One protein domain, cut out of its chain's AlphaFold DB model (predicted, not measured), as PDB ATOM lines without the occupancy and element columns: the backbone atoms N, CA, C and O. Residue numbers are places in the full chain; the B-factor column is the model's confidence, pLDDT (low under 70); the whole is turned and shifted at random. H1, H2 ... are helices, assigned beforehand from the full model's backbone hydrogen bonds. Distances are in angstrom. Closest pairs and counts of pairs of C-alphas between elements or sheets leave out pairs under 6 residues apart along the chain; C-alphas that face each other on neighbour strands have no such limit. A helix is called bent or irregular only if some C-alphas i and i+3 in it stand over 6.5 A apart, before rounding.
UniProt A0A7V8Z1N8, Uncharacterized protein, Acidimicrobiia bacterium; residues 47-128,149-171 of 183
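Overview. This is residues 47 to 128 and 149 to 171 of the 183 residues of an uncharacterized protein of Acidimicrobiia bacterium (UniProt A0A7V8Z1N8). A long, slender helical hairpin, H1 and H2, meets loosely along a short stretch, and the shorter H3 packs on H2, away from H1. The hairpin makes the long axis, and residues 47 to 62, 83 to 89 and 117 to 128 stick out free of the body. The printed part has 105 residues with three named helices, H1, H2 and H3 in chain order, and no named strand: all helix. The whole is loose, with a radius of gyration of the C-alphas of 18.0 A, and its outline is a rod spanning 65 by 23 by 21 A.

Along the chain. H1, the longest helix, is residues 48 to 86, 55.4 A from C-alpha 48 at (24.345, 24.036, -22.709) to C-alpha 86, with a kink of 30 degrees near residue 80. H2 is residues 94 to 126, 48.2 A long, beginning at C-alpha 94 at (51.267, 62.048, -15.668). H3 is residues 149 to 170, 30.6 A long, ending at C-alpha 170 at (42.936, 54.995, -26.208). H3 has a kink of 33 degrees near residue 160; it is neither bent nor irregular, but only just: C-alphas 157 and 160 are 6.4 A apart.

Arrangement. H1 and H2 form a helical hairpin, at a shallow tilt of 29 degrees, opposite ways. They touch through residues 67 to 75 of H1 and 99 to 106 of H2 alone; their closest C-alphas, of Thr 71 and Thr 103, are 7.3 A apart. H2 and H3 touch with 38 pairs of C-alphas within 8 A, the closest being Gly 104 and Gly 164, 4.0 A apart. They run opposite ways at a shallow tilt of 26 degrees. H1 and H3 are apart. O i to N i+4 pairs are within hydrogen-bond range in 32 of 35 cases in H1, 28 of 29 in H2 and 15 of 18 in H3.

Size, cuts and confidence. The C-alphas farthest apart, of Val 88 and Gly 128, are 64.8 A apart. Residues 129 to 148 are cut out, and C-alphas 128 and 149 are 23.7 A apart across the cut. The link from H1 to H2 is short. Mean pLDDT of the printed part is 70.1; 45 residues are under 70, among them residues 78 to 87 and 90 to 101.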
ATOM      1  N   SER A  47      21.152  25.176 -26.264       75.19
ATOM      2  CA  SER A  47      22.214  24.240 -25.910       75.19
ATOM      3  C   SER A  47      22.952  24.684 -24.639       75.19
ATOM      4  O   SER A  47      23.036  25.872 -24.316       75.19
ATOM      5  N   SER A  48      23.557  23.737 -23.916       71.88
ATOM      6  CA  SER A  48      24.345  24.036 -22.709       71.88
ATOM      7  C   SER A  48      25.476  25.041 -22.970       71.88
ATOM      8  O   SER A  48      25.792  25.852 -22.103       71.88
ATOM      9  N   SER A  49      26.052  25.037 -24.177       68.44
ATOM     10  CA  SER A  49      27.055  26.016 -24.611       68.44
ATOM     11  C   SER A  49      26.498  27.431 -24.750       68.44
ATOM     12  O   SER A  49      27.184  28.387 -24.392       68.44
ATOM     13  N   GLU A  50      25.265  27.589 -25.231       73.44
ATOM     14  CA  GLU A  50      24.635  28.904 -25.399       73.44
ATOM     15  C   GLU A  50      24.288  29.526 -24.047       73.44
ATOM     16  O   GLU A  50      24.565  30.704 -23.831       73.44
ATOM     17  N   TRP A  51      23.791  28.733 -23.096       75.19
ATOM     18  CA  TRP A  51      23.578  29.199 -21.720       75.19
ATOM     19  C   TRP A  51      24.869  29.673 -21.051       75.19
ATOM     20  O   TRP A  51      24.881  30.701 -20.371       75.19
ATOM     21  N   LEU A  52      25.969  28.956 -21.282       73.62
ATOM     22  CA  LEU A  52      27.281  29.317 -20.754       73.62
ATOM     23  C   LEU A  52      27.784  30.628 -21.381       73.62
ATOM     24  O   LEU A  52      28.265  31.510 -20.668       73.62
ATOM     25  N   LEU A  53      27.598  30.802 -22.693       72.00
ATOM     26  CA  LEU A  53      27.927  32.044 -23.399       72.00
ATOM     27  C   LEU A  53      27.090  33.231 -22.913       72.00
ATOM     28  O   LEU A  53      27.643  34.309 -22.703       72.00
ATOM     29  N   VAL A  54      25.789  33.045 -22.680       75.62
ATOM     30  CA  VAL A  54      24.910  34.092 -22.132       75.62
ATOM     31  C   VAL A  54      25.345  34.482 -20.717       75.62
ATOM     32  O   VAL A  54      25.445  35.674 -20.415       75.62
ATOM     33  N   GLY A  55      25.673  33.507 -19.863       76.06
ATOM     34  CA  GLY A  55      26.197  33.766 -18.519       76.06
ATOM     35  C   GLY A  55      27.535  34.518 -18.530       76.06
ATOM     36  O   GLY A  55      27.715  35.490 -17.791       76.06
ATOM     37  N   LEU A  56      28.460  34.127 -19.412       71.50
ATOM     38  CA  LEU A  56      29.738  34.823 -19.609       71.50
ATOM     39  C   LEU A  56      29.545  36.246 -20.146       71.50
ATOM     40  O   LEU A  56      30.181  37.179 -19.661       71.50
ATOM     41  N   ALA A  57      28.646  36.436 -21.112       70.62
ATOM     42  CA  ALA A  57      28.346  37.753 -21.661       70.62
ATOM     43  C   ALA A  57      27.728  38.675 -20.598       70.62
ATOM     44  O   ALA A  57      28.154  39.821 -20.452       70.62
ATOM     45  N   GLY A  58      26.774  38.173 -19.809       75.81
ATOM     46  CA  GLY A  58      26.143  38.940 -18.734       75.81
ATOM     47  C   GLY A  58      27.138  39.360 -17.651       75.81
ATOM     48  O   GLY A  58      27.189  40.529 -17.269       75.81
ATOM     49  N   THR A  59      27.982  38.430 -17.196       71.00
ATOM     50  CA  THR A  59      29.021  38.725 -16.193       71.00
ATOM     51  C   THR A  59      30.063  39.717 -16.710       71.00
ATOM     52  O   THR A  59      30.423  40.645 -15.983       71.00
ATOM     53  N   LEU A  60      30.484  39.600 -17.974       67.75
ATOM     54  CA  LEU A  60      31.372  40.566 -18.626       67.75
ATOM     55  C   LEU A  60      30.771  41.980 -18.617       67.75
ATOM     56  O   LEU A  60      31.452  42.931 -18.234       67.75
ATOM     57  N   VAL A  61      29.500  42.123 -19.005       68.69
ATOM     58  CA  VAL A  61      28.812  43.425 -19.044       68.69
ATOM     59  C   VAL A  61      28.760  44.060 -17.657       68.69
ATOM     60  O   VAL A  61      29.131  45.224 -17.505       68.69
ATOM     61  N   VAL A  62      28.366  43.297 -16.634       75.06
ATOM     62  CA  VAL A  62      28.329  43.790 -15.248       75.06
ATOM     63  C   VAL A  62      29.718  44.244 -14.797       75.06
ATOM     64  O   VAL A  62      29.860  45.321 -14.218       75.06
ATOM     65  N   MET A  63      30.757  43.471 -15.117       74.19
ATOM     66  CA  MET A  63      32.118  43.804 -14.712       74.19
ATOM     67  C   MET A  63      32.647  45.065 -15.404       74.19
ATOM     68  O   MET A  63      33.308  45.892 -14.768       74.19
ATOM     69  N   LEU A  64      32.312  45.258 -16.683       62.53
ATOM     70  CA  LEU A  64      32.635  46.481 -17.418       62.53
ATOM     71  C   LEU A  64      31.930  47.703 -16.823       62.53
ATOM     72  O   LEU A  64      32.569  48.742 -16.673       62.53
ATOM     73  N   ILE A  65      30.660  47.576 -16.423       66.88
ATOM     74  CA  ILE A  65      29.908  48.665 -15.781       66.88
ATOM     75  C   ILE A  65      30.567  49.067 -14.457       66.88
ATOM     76  O   ILE A  65      30.834  50.249 -14.242       66.88
ATOM     77  N   ILE A  66      30.873  48.096 -13.589       77.38
ATOM     78  CA  ILE A  66      31.504  48.367 -12.287       77.38
ATOM     79  C   ILE A  66      32.870  49.030 -12.487       77.38
ATOM     80  O   ILE A  66      33.164  50.051 -11.867       77.38
ATOM     81  N   THR A  67      33.693  48.495 -13.391       70.69
ATOM     82  CA  THR A  67      35.041  49.022 -13.649       70.69
ATOM     83  C   THR A  67      34.991  50.431 -14.240       70.69
ATOM     84  O   THR A  67      35.766  51.295 -13.826       70.69
ATOM     85  N   ALA A  68      34.063  50.695 -15.166       59.41
ATOM     86  CA  ALA A  68      33.851  52.026 -15.728       59.41
ATOM     87  C   ALA A  68      33.425  53.032 -14.650       59.41
ATOM     88  O   ALA A  68      33.941  54.147 -14.621       59.41
ATOM     89  N   LEU A  69      32.544  52.622 -13.732       64.81
ATOM     90  CA  LEU A  69      32.068  53.469 -12.643       64.81
ATOM     91  C   LEU A  69      33.201  53.817 -11.672       64.81
ATOM     92  O   LEU A  69      33.457  54.992 -11.423       64.81
ATOM     93  N   VAL A  70      33.950  52.821 -11.199       76.88
ATOM     94  CA  VAL A  70      35.095  53.042 -10.300       76.88
ATOM     95  C   VAL A  70      36.165  53.923 -10.958       76.88
ATOM     96  O   VAL A  70      36.693  54.837 -10.325       76.88
ATOM     97  N   THR A  71      36.444  53.701 -12.245       69.25
ATOM     98  CA  THR A  71      37.406  54.519 -13.004       69.25
ATOM     99  C   THR A  71      36.920  55.963 -13.159       69.25
ATOM    100  O   THR A  71      37.718  56.888 -13.024       69.25
ATOM    101  N   ALA A  72      35.622  56.181 -13.399       59.06
ATOM    102  CA  ALA A  72      35.040  57.518 -13.507       59.06
ATOM    103  C   ALA A  72      35.104  58.292 -12.181       59.06
ATOM    104  O   ALA A  72      35.464  59.470 -12.189       59.06
ATOM    105  N   LEU A  73      34.819  57.635 -11.048       70.38
ATOM    106  CA  LEU A  73      34.957  58.256  -9.726       70.38
ATOM    107  C   LEU A  73      36.409  58.649  -9.442       70.38
ATOM    108  O   LEU A  73      36.673  59.777  -9.035       70.38
ATOM    109  N   ALA A  74      37.356  57.751  -9.710       66.25
ATOM    110  CA  ALA A  74      38.758  58.044  -9.444       66.25
ATOM    111  C   ALA A  74      39.341  59.121 -10.375       66.25
ATOM    112  O   ALA A  74      40.192  59.906  -9.957       66.25
ATOM    113  N   ALA A  75      38.874  59.193 -11.626       59.94
ATOM    114  CA  ALA A  75      39.233  60.282 -12.530       59.94
ATOM    115  C   ALA A  75      38.700  61.632 -12.018       59.94
ATOM    116  O   ALA A  75      39.437  62.614 -12.029       59.94
ATOM    117  N   ALA A  76      37.465  61.680 -11.509       59.75
ATOM    118  CA  ALA A  76      36.887  62.906 -10.954       59.75
ATOM    119  C   ALA A  76      37.672  63.433  -9.736       59.75
ATOM    120  O   ALA A  76      37.858  64.641  -9.604       59.75
ATOM    121  N   GLU A  77      38.174  62.539  -8.883       70.62
ATOM    122  CA  GLU A  77      38.991  62.910  -7.722       70.62
ATOM    123  C   GLU A  77      40.397  63.382  -8.138       70.62
ATOM    124  O   GLU A  77      40.876  64.418  -7.675       70.62
ATOM    125  N   SER A  78      41.019  62.709  -9.112       62.56
ATOM    126  CA  SER A  78      42.327  63.108  -9.654       62.56
ATOM    127  C   SER A  78      42.303  64.452 -10.390       62.56
ATOM    128  O   SER A  78      43.335  65.127 -10.458       62.56
ATOM    129  N   ASP A  79      41.168  64.831 -10.975       64.75
ATOM    130  CA  ASP A  79      41.004  66.100 -11.686       64.75
ATOM    131  C   ASP A  79      41.078  67.298 -10.736       64.75
ATOM    132  O   ASP A  79      41.607  68.349 -11.113       64.75
ATOM    133  N   HIS A  80      40.631  67.120  -9.491       58.34
ATOM    134  CA  HIS A  80      40.705  68.144  -8.457       58.34
ATOM    135  C   HIS A  80      42.153  68.399  -8.005       58.34
ATOM    136  O   HIS A  80      42.602  69.545  -7.995       58.34
ATOM    137  N   ASP A  81      42.927  67.341  -7.751       66.12
ATOM    138  CA  ASP A  81      44.340  67.455  -7.350       66.12
ATOM    139  C   ASP A  81      45.237  68.000  -8.476       66.12
ATOM    140  O   ASP A  81      46.167  68.783  -8.246       66.12
ATOM    141  N   LEU A  82      44.934  67.651  -9.731       61.41
ATOM    142  CA  LEU A  82      45.642  68.184 -10.896       61.41
ATOM    143  C   LEU A  82      45.348  69.665 -11.148       61.41
ATOM    144  O   LEU A  82      46.227  70.369 -11.649       61.41
ATOM    145  N   ALA A  83      44.163  70.166 -10.794       63.50
ATOM    146  CA  ALA A  83      43.864  71.597 -10.870       63.50
ATOM    147  C   ALA A  83      44.788  72.409  -9.944       63.50
ATOM    148  O   ALA A  83      45.272  73.476 -10.324       63.50
ATOM    149  N   VAL A  84      45.122  71.861  -8.773       68.12
ATOM    150  CA  VAL A  84      46.064  72.484  -7.836       68.12
ATOM    151  C   VAL A  84      47.497  72.400  -8.364       68.12
ATOM    152  O   VAL A  84      48.203  73.402  -8.367       68.12
ATOM    153  N   MET A  85      47.932  71.251  -8.893       59.09
ATOM    154  CA  MET A  85      49.286  71.097  -9.458       59.09
ATOM    155  C   MET A  85      49.521  71.888 -10.756       59.09
ATOM    156  O   MET A  85      50.633  72.362 -11.000       59.09
ATOM    157  N   THR A  86      48.502  72.048 -11.602       63.75
ATOM    158  CA  THR A  86      48.595  72.871 -12.822       63.75
ATOM    159  C   THR A  86      48.637  74.361 -12.501       63.75
ATOM    160  O   THR A  86      49.323  75.094 -13.212       63.75
ATOM    161  N   ALA A  87      48.045  74.792 -11.381       69.00
ATOM    162  CA  ALA A  87      48.253  76.137 -10.842       69.00
ATOM    163  C   ALA A  87      49.721  76.399 -10.433       69.00
ATOM    164  O   ALA A  87      50.129  77.555 -10.360       69.00
ATOM    165  N   VAL A  88      50.532  75.345 -10.237       72.50
ATOM    166  CA  VAL A  88      51.986  75.424  -9.969       72.50
ATOM    167  C   VAL A  88      52.851  75.077 -11.202       72.50
ATOM    168  O   VAL A  88      54.074  75.153 -11.133       72.50
ATOM    169  N   GLY A  89      52.247  74.726 -12.349       70.81
ATOM    170  CA  GLY A  89      52.952  74.521 -13.628       70.81
ATOM    171  C   GLY A  89      53.357  73.079 -13.990       70.81
ATOM    172  O   GLY A  89      54.265  72.892 -14.801       70.81
ATOM    173  N   ALA A  90      52.720  72.045 -13.427       61.00
ATOM    174  CA  ALA A  90      53.095  70.647 -13.684       61.00
ATOM    175  C   ALA A  90      52.701  70.110 -15.095       61.00
ATOM    176  O   ALA A  90      51.608  70.398 -15.588       61.00
ATOM    177  N   PRO A  91      53.552  69.281 -15.746       59.50
ATOM    178  CA  PRO A  91      53.346  68.792 -17.116       59.50
ATOM    179  C   PRO A  91      52.271  67.679 -17.264       59.50
ATOM    180  O   PRO A  91      52.136  66.812 -16.399       59.50
ATOM    181  N   PRO A  92      51.549  67.611 -18.407       59.84
ATOM    182  CA  PRO A  92      50.331  66.799 -18.593       59.84
ATOM    183  C   PRO A  92      50.546  65.288 -18.829       59.84
ATOM    184  O   PRO A  92      49.583  64.532 -18.972       59.84
ATOM    185  N   SER A  93      51.792  64.802 -18.878       58.59
ATOM    186  CA  SER A  93      52.107  63.396 -19.189       58.59
ATOM    187  C   SER A  93      51.764  62.404 -18.068       58.59
ATOM    188  O   SER A  93      51.694  61.200 -18.323       58.59
ATOM    189  N   MET A  94      51.529  62.888 -16.844       61.12
ATOM    190  CA  MET A  94      51.267  62.048 -15.668       61.12
ATOM    191  C   MET A  94      49.897  61.349 -15.738       61.12
ATOM    192  O   MET A  94      49.788  60.173 -15.389       61.12
ATOM    193  N   ARG A  95      48.880  62.019 -16.304       62.00
ATOM    194  CA  ARG A  95      47.507  61.487 -16.443       62.00
ATOM    195  C   ARG A  95      47.435  60.173 -17.220       62.00
ATOM    196  O   ARG A  95      46.675  59.283 -16.861       62.00
ATOM    197  N   ARG A  96      48.247  60.024 -18.273       65.06
ATOM    198  CA  ARG A  96      48.224  58.839 -19.153       65.06
ATOM    199  C   ARG A  96      48.734  57.586 -18.455       65.06
ATOM    200  O   ARG A  96      48.168  56.508 -18.611       65.06
ATOM    201  N   ARG A  97      49.807  57.740 -17.678       59.06
ATOM    202  CA  ARG A  97      50.400  56.636 -16.922       59.06
ATOM    203  C   ARG A  97      49.516  56.250 -15.744       59.06
ATOM    204  O   ARG A  97      49.355  55.060 -15.507       59.06
ATOM    205  N   PHE A  98      48.896  57.228 -15.082       65.69
ATOM    206  CA  PHE A  98      47.980  56.975 -13.971       65.69
ATOM    207  C   PHE A  98      46.728  56.202 -14.396       65.69
ATOM    208  O   PHE A  98      46.456  55.162 -13.807       65.69
ATOM    209  N   LEU A  99      46.026  56.626 -15.457       66.56
ATOM    210  CA  LEU A  99      44.833  55.905 -15.932       66.56
ATOM    211  C   LEU A  99      45.161  54.492 -16.445       66.56
ATOM    212  O   LEU A  99      44.416  53.544 -16.192       66.56
ATOM    213  N   GLY A 100      46.287  54.334 -17.149       63.81
ATOM    214  CA  GLY A 100      46.740  53.026 -17.632       63.81
ATOM    215  C   GLY A 100      47.108  52.066 -16.499       63.81
ATOM    216  O   GLY A 100      46.689  50.911 -16.503       63.81
ATOM    217  N   LEU A 101      47.844  52.546 -15.491       66.25
ATOM    218  CA  LEU A 101      48.191  51.745 -14.315       66.25
ATOM    219  C   LEU A 101      46.959  51.405 -13.485       66.25
ATOM    220  O   LEU A 101      46.790  50.251 -13.107       66.25
ATOM    221  N   GLN A 102      46.082  52.374 -13.233       73.50
ATOM    222  CA  GLN A 102      44.885  52.170 -12.429       73.50
ATOM    223  C   GLN A 102      43.959  51.112 -13.037       73.50
ATOM    224  O   GLN A 102      43.532  50.189 -12.345       73.50
ATOM    225  N   THR A 103      43.694  51.197 -14.341       70.88
ATOM    226  CA  THR A 103      42.869  50.191 -15.027       70.88
ATOM    227  C   THR A 103      43.547  48.822 -15.081       70.88
ATOM    228  O   THR A 103      42.875  47.808 -14.890       70.88
ATOM    229  N   GLY A 104      44.875  48.773 -15.229       67.56
ATOM    230  CA  GLY A 104      45.644  47.535 -15.089       67.56
ATOM    231  C   GLY A 104      45.546  46.920 -13.687       67.56
ATOM    232  O   GLY A 104      45.344  45.713 -13.557       67.56
ATOM    233  N   PHE A 105      45.608  47.732 -12.629       67.12
ATOM    234  CA  PHE A 105      45.444  47.272 -11.246       67.12
ATOM    235  C   PHE A 105      44.042  46.718 -10.981       67.12
ATOM    236  O   PHE A 105      43.919  45.650 -10.381       67.12
ATOM    237  N   TYR A 106      42.987  47.381 -11.465       71.25
ATOM    238  CA  TYR A 106      41.625  46.854 -11.338       71.25
ATOM    239  C   TYR A 106      41.454  45.517 -12.059       71.25
ATOM    240  O   TYR A 106      40.878  44.589 -11.492       71.25
ATOM    241  N   ALA A 107      42.009  45.380 -13.266       70.31
ATOM    242  CA  ALA A 107      41.993  44.116 -13.995       70.31
ATOM    243  C   ALA A 107      42.738  42.996 -13.241       70.31
ATOM    244  O   ALA A 107      42.268  41.857 -13.213       70.31
ATOM    245  N   ALA A 108      43.853  43.312 -12.575       67.69
ATOM    246  CA  ALA A 108      44.585  42.347 -11.754       67.69
ATOM    247  C   ALA A 108      43.768  41.879 -10.537       67.69
ATOM    248  O   ALA A 108      43.679  40.677 -10.285       67.69
ATOM    249  N   PHE A 109      43.122  42.802  -9.816       71.56
ATOM    250  CA  PHE A 109      42.245  42.459  -8.689       71.56
ATOM    251  C   PHE A 109      41.029  41.636  -9.126       71.56
ATOM    252  O   PHE A 109      40.683  40.651  -8.473       71.56
ATOM    253  N   ALA A 110      40.416  42.000 -10.253       72.62
ATOM    254  CA  ALA A 110      39.325  41.238 -10.844       72.62
ATOM    255  C   ALA A 110      39.750  39.794 -11.143       72.62
ATOM    256  O   ALA A 110      39.059  38.858 -10.744       72.62
ATOM    257  N   ALA A 111      40.912  39.598 -11.776       69.75
ATOM    258  CA  ALA A 111      41.435  38.267 -12.065       69.75
ATOM    259  C   ALA A 111      41.768  37.482 -10.784       69.75
ATOM    260  O   ALA A 111      41.441  36.299 -10.685       69.75
ATOM    261  N   ALA A 112      42.368  38.137  -9.786       74.31
ATOM    262  CA  ALA A 112      42.714  37.517  -8.509       74.31
ATOM    263  C   ALA A 112      41.485  37.018  -7.733       74.31
ATOM    264  O   ALA A 112      41.573  35.995  -7.061       74.31
ATOM    265  N   LEU A 113      40.340  37.704  -7.842       73.44
ATOM    266  CA  LEU A 113      39.079  37.283  -7.223       73.44
ATOM    267  C   LEU A 113      38.303  36.273  -8.079       73.44
ATOM    268  O   LEU A 113      37.725  35.329  -7.542       73.44
ATOM    269  N   ALA A 114      38.309  36.434  -9.405       73.31
ATOM    270  CA  ALA A 114      37.568  35.570 -10.322       73.31
ATOM    271  C   ALA A 114      38.070  34.118 -10.303       73.31
ATOM    272  O   ALA A 114      37.263  33.194 -10.361       73.31
ATOM    273  N   VAL A 115      39.384  33.905 -10.184       76.69
ATOM    274  CA  VAL A 115      39.988  32.561 -10.165       76.69
ATOM    275  C   VAL A 115      39.494  31.703  -8.988       76.69
ATOM    276  O   VAL A 115      38.952  30.626  -9.242       76.69
ATOM    277  N   PRO A 116      39.617  32.122  -7.711       76.75
ATOM    278  CA  PRO A 116      39.136  31.324  -6.587       76.75
ATOM    279  C   PRO A 116      37.610  31.184  -6.582       76.75
ATOM    280  O   PRO A 116      37.117  30.103  -6.269       76.75
ATOM    281  N   LEU A 117      36.860  32.222  -6.979       74.06
ATOM    282  CA  LEU A 117      35.400  32.141  -7.110       74.06
ATOM    283  C   LEU A 117      34.979  31.125  -8.176       74.06
ATOM    284  O   LEU A 117      34.103  30.307  -7.917       74.06
ATOM    285  N   GLY A 118      35.625  31.132  -9.343       76.31
ATOM    286  CA  GLY A 118      35.352  30.184 -10.423       76.31
ATOM    287  C   GLY A 118      35.680  28.742 -10.033       76.31
ATOM    288  O   GLY A 118      34.888  27.840 -10.296       76.31
ATOM    289  N   LEU A 119      36.803  28.523  -9.339       77.00
ATOM    290  CA  LEU A 119      37.165  27.203  -8.813       77.00
ATOM    291  C   LEU A 119      36.192  26.724  -7.728       77.00
ATOM    292  O   LEU A 119      35.855  25.540  -7.687       77.00
ATOM    293  N   LEU A 120      35.723  27.627  -6.866       76.62
ATOM    294  CA  LEU A 120      34.722  27.313  -5.849       76.62
ATOM    295  C   LEU A 120      33.385  26.946  -6.496       76.62
ATOM    296  O   LEU A 120      32.790  25.943  -6.110       76.62
ATOM    297  N   LEU A 121      32.948  27.701  -7.507       75.25
ATOM    298  CA  LEU A 121      31.723  27.413  -8.251       75.25
ATOM    299  C   LEU A 121      31.800  26.038  -8.926       75.25
ATOM    300  O   LEU A 121      30.907  25.218  -8.742       75.25
ATOM    301  N   LEU A 122      32.910  25.754  -9.618       69.56
ATOM    302  CA  LEU A 122      33.180  24.456 -10.242       69.56
ATOM    303  C   LEU A 122      33.102  23.316  -9.214       69.56
ATOM    304  O   LEU A 122      32.486  22.284  -9.473       69.56
ATOM    305  N   LYS A 123      33.691  23.512  -8.029       70.00
ATOM    306  CA  LYS A 123      33.649  22.531  -6.939       70.00
ATOM    307  C   LYS A 123      32.227  22.298  -6.425       70.00
ATOM    308  O   LYS A 123      31.857  21.156  -6.182       70.00
ATOM    309  N   VAL A 124      31.440  23.361  -6.247       71.50
ATOM    310  CA  VAL A 124      30.050  23.269  -5.771       71.50
ATOM    311  C   VAL A 124      29.168  22.562  -6.799       71.50
ATOM    312  O   VAL A 124      28.375  21.706  -6.422       71.50
ATOM    313  N   THR A 125      29.336  22.859  -8.088       66.94
ATOM    314  CA  THR A 125      28.570  22.213  -9.162       66.94
ATOM    315  C   THR A 125      28.928  20.734  -9.329       66.94
ATOM    316  O   THR A 125      28.043  19.921  -9.572       66.94
ATOM    317  N   ASN A 126      30.203  20.365  -9.163       64.56
ATOM    318  CA  ASN A 126      30.654  18.977  -9.321       64.56
ATOM    319  C   ASN A 126      30.534  18.130  -8.043       64.56
ATOM    320  O   ASN A 126      30.619  16.908  -8.121       64.56
ATOM    321  N   GLY A 127      30.300  18.741  -6.876       56.47
ATOM    322  CA  GLY A 127      30.329  18.094  -5.556       56.47
ATOM    323  C   GLY A 127      29.268  17.018  -5.278       56.47
ATOM    324  O   GLY A 127      29.149  16.582  -4.137       56.47
ATOM    325  N   GLY A 128      28.499  16.588  -6.281       54.53
ATOM    326  CA  GLY A 128      27.492  15.530  -6.158       54.53
ATOM    327  C   GLY A 128      27.445  14.542  -7.326       54.53
ATOM    328  O   GLY A 128      26.488  13.776  -7.414       54.53
ATOM    329  N   TRP A 149      45.246  25.654 -15.648       83.31
ATOM    330  CA  TRP A 149      46.341  26.576 -15.310       83.31
ATOM    331  C   TRP A 149      46.694  27.563 -16.424       83.31
ATOM    332  O   TRP A 149      47.009  28.714 -16.139       83.31
ATOM    333  N   ALA A 150      46.608  27.139 -17.687       78.69
ATOM    334  CA  ALA A 150      46.883  28.005 -18.832       78.69
ATOM    335  C   ALA A 150      45.899  29.183 -18.911       78.69
ATOM    336  O   ALA A 150      46.311  30.323 -19.112       78.69
ATOM    337  N   ILE A 151      44.605  28.916 -18.700       73.88
ATOM    338  CA  ILE A 151      43.548  29.937 -18.735       73.88
ATOM    339  C   ILE A 151      43.698  30.881 -17.542       73.88
ATOM    340  O   ILE A 151      43.616  32.097 -17.705       73.88
ATOM    341  N   ILE A 152      43.986  30.332 -16.358       77.75
ATOM    342  CA  ILE A 152      44.260  31.121 -15.150       77.75
ATOM    343  C   ILE A 152      45.469  32.036 -15.377       77.75
ATOM    344  O   ILE A 152      45.376  33.240 -15.164       77.75
ATOM    345  N   GLY A 153      46.584  31.497 -15.876       81.56
ATOM    346  CA  GLY A 153      47.789  32.277 -16.164       81.56
ATOM    347  C   GLY A 153      47.540  33.395 -17.178       81.56
ATOM    348  O   GLY A 153      47.991  34.522 -16.972       81.56
ATOM    349  N   LEU A 154      46.765  33.123 -18.231       80.62
ATOM    350  CA  LEU A 154      46.364  34.137 -19.208       80.62
ATOM    351  C   LEU A 154      45.545  35.259 -18.548       80.62
ATOM    352  O   LEU A 154      45.857  36.440 -18.714       80.62
ATOM    353  N   LEU A 155      44.522  34.898 -17.773       75.00
ATOM    354  CA  LEU A 155      43.621  35.854 -17.133       75.00
ATOM    355  C   LEU A 155      44.337  36.700 -16.071       75.00
ATOM    356  O   LEU A 155      44.086  37.896 -15.962       75.00
ATOM    357  N   THR A 156      45.229  36.098 -15.286       77.25
ATOM    358  CA  THR A 156      45.873  36.779 -14.156       77.25
ATOM    359  C   THR A 156      47.133  37.539 -14.561       77.25
ATOM    360  O   THR A 156      47.421  38.574 -13.969       77.25
ATOM    361  N   LEU A 157      47.881  37.065 -15.563       83.19
ATOM    362  CA  LEU A 157      49.185  37.640 -15.907       83.19
ATOM    363  C   LEU A 157      49.171  38.448 -17.209       83.19
ATOM    364  O   LEU A 157      49.887  39.441 -17.316       83.19
ATOM    365  N   VAL A 158      48.366  38.044 -18.196       82.44
ATOM    366  CA  VAL A 158      48.384  38.649 -19.541       82.44
ATOM    367  C   VAL A 158      47.315  39.727 -19.686       82.44
ATOM    368  O   VAL A 158      47.587  40.801 -20.216       82.44
ATOM    369  N   PHE A 159      46.107  39.486 -19.184       75.56
ATOM    370  CA  PHE A 159      44.996  40.433 -19.321       75.56
ATOM    371  C   PHE A 159      45.232  41.789 -18.633       75.56
ATOM    372  O   PHE A 159      44.990  42.812 -19.277       75.56
ATOM    373  N   PRO A 160      45.741  41.865 -17.388       77.69
ATOM    374  CA  PRO A 160      45.935  43.146 -16.709       77.69
ATOM    375  C   PRO A 160      46.853  44.143 -17.439       77.69
ATOM    376  O   PRO A 160      46.431  45.288 -17.637       77.69
ATOM    377  N   PRO A 161      48.064  43.767 -17.908       76.62
ATOM    378  CA  PRO A 161      48.910  44.696 -18.656       76.62
ATOM    379  C   PRO A 161      48.338  45.032 -20.036       76.62
ATOM    380  O   PRO A 161      48.501  46.163 -20.491       76.62
ATOM    381  N   VAL A 162      47.639  44.095 -20.689       80.94
ATOM    382  CA  VAL A 162      46.984  44.351 -21.981       80.94
ATOM    383  C   VAL A 162      45.887  45.400 -21.825       80.94
ATOM    384  O   VAL A 162      45.878  46.372 -22.574       80.94
ATOM    385  N   ILE A 163      45.007  45.251 -20.831       75.75
ATOM    386  CA  ILE A 163      43.908  46.189 -20.569       75.75
ATOM    387  C   ILE A 163      44.454  47.561 -20.165       75.75
ATOM    388  O   ILE A 163      44.051  48.572 -20.741       75.75
ATOM    389  N   GLY A 164      45.410  47.612 -19.232       70.94
ATOM    390  CA  GLY A 164      46.029  48.873 -18.819       70.94
ATOM    391  C   GLY A 164      46.754  49.581 -19.969       70.94
ATOM    392  O   GLY A 164      46.634  50.797 -20.142       70.94
ATOM    393  N   GLY A 165      47.451  48.812 -20.813       73.94
ATOM    394  CA  GLY A 165      48.106  49.312 -22.020       73.94
ATOM    395  C   GLY A 165      47.115  49.849 -23.054       73.94
ATOM    396  O   GLY A 165      47.320  50.942 -23.585       73.94
ATOM    397  N   LEU A 166      46.015  49.129 -23.301       73.31
ATOM    398  CA  LEU A 166      44.963  49.566 -24.222       73.31
ATOM    399  C   LEU A 166      44.332  50.880 -23.753       73.31
ATOM    400  O   LEU A 166      44.207  51.815 -24.541       73.31
ATOM    401  N   THR A 167      44.000  50.984 -22.465       73.44
ATOM    402  CA  THR A 167      43.451  52.213 -21.878       73.44
ATOM    403  C   THR A 167      44.413  53.388 -22.050       73.44
ATOM    404  O   THR A 167      44.008  54.470 -22.480       73.44
ATOM    405  N   ALA A 168      45.702  53.176 -21.782       68.69
ATOM    406  CA  ALA A 168      46.721  54.210 -21.944       68.69
ATOM    407  C   ALA A 168      46.860  54.694 -23.401       68.69
ATOM    408  O   ALA A 168      47.152  55.870 -23.635       68.69
ATOM    409  N   LEU A 169      46.644  53.802 -24.375       75.50
ATOM    410  CA  LEU A 169      46.679  54.120 -25.806       75.50
ATOM    411  C   LEU A 169      45.415  54.854 -26.277       75.50
ATOM    412  O   LEU A 169      45.520  55.805 -27.055       75.50
ATOM    413  N   VAL A 170      44.239  54.439 -25.801       71.88
ATOM    414  CA  VAL A 170      42.936  54.995 -26.208       71.88
ATOM    415  C   VAL A 170      42.703  56.390 -25.628       71.88
ATOM    416  O   VAL A 170      42.128  57.245 -26.305       71.88
ATOM    417  N   VAL A 171      43.200  56.676 -24.419       65.19
ATOM    418  CA  VAL A 171      43.132  58.017 -23.818       65.19
ATOM    419  C   VAL A 171      44.140  58.946 -24.520       65.19
ATOM    420  O   VAL A 171      45.272  59.204 -24.083       65.19
TER     421      VAL A 171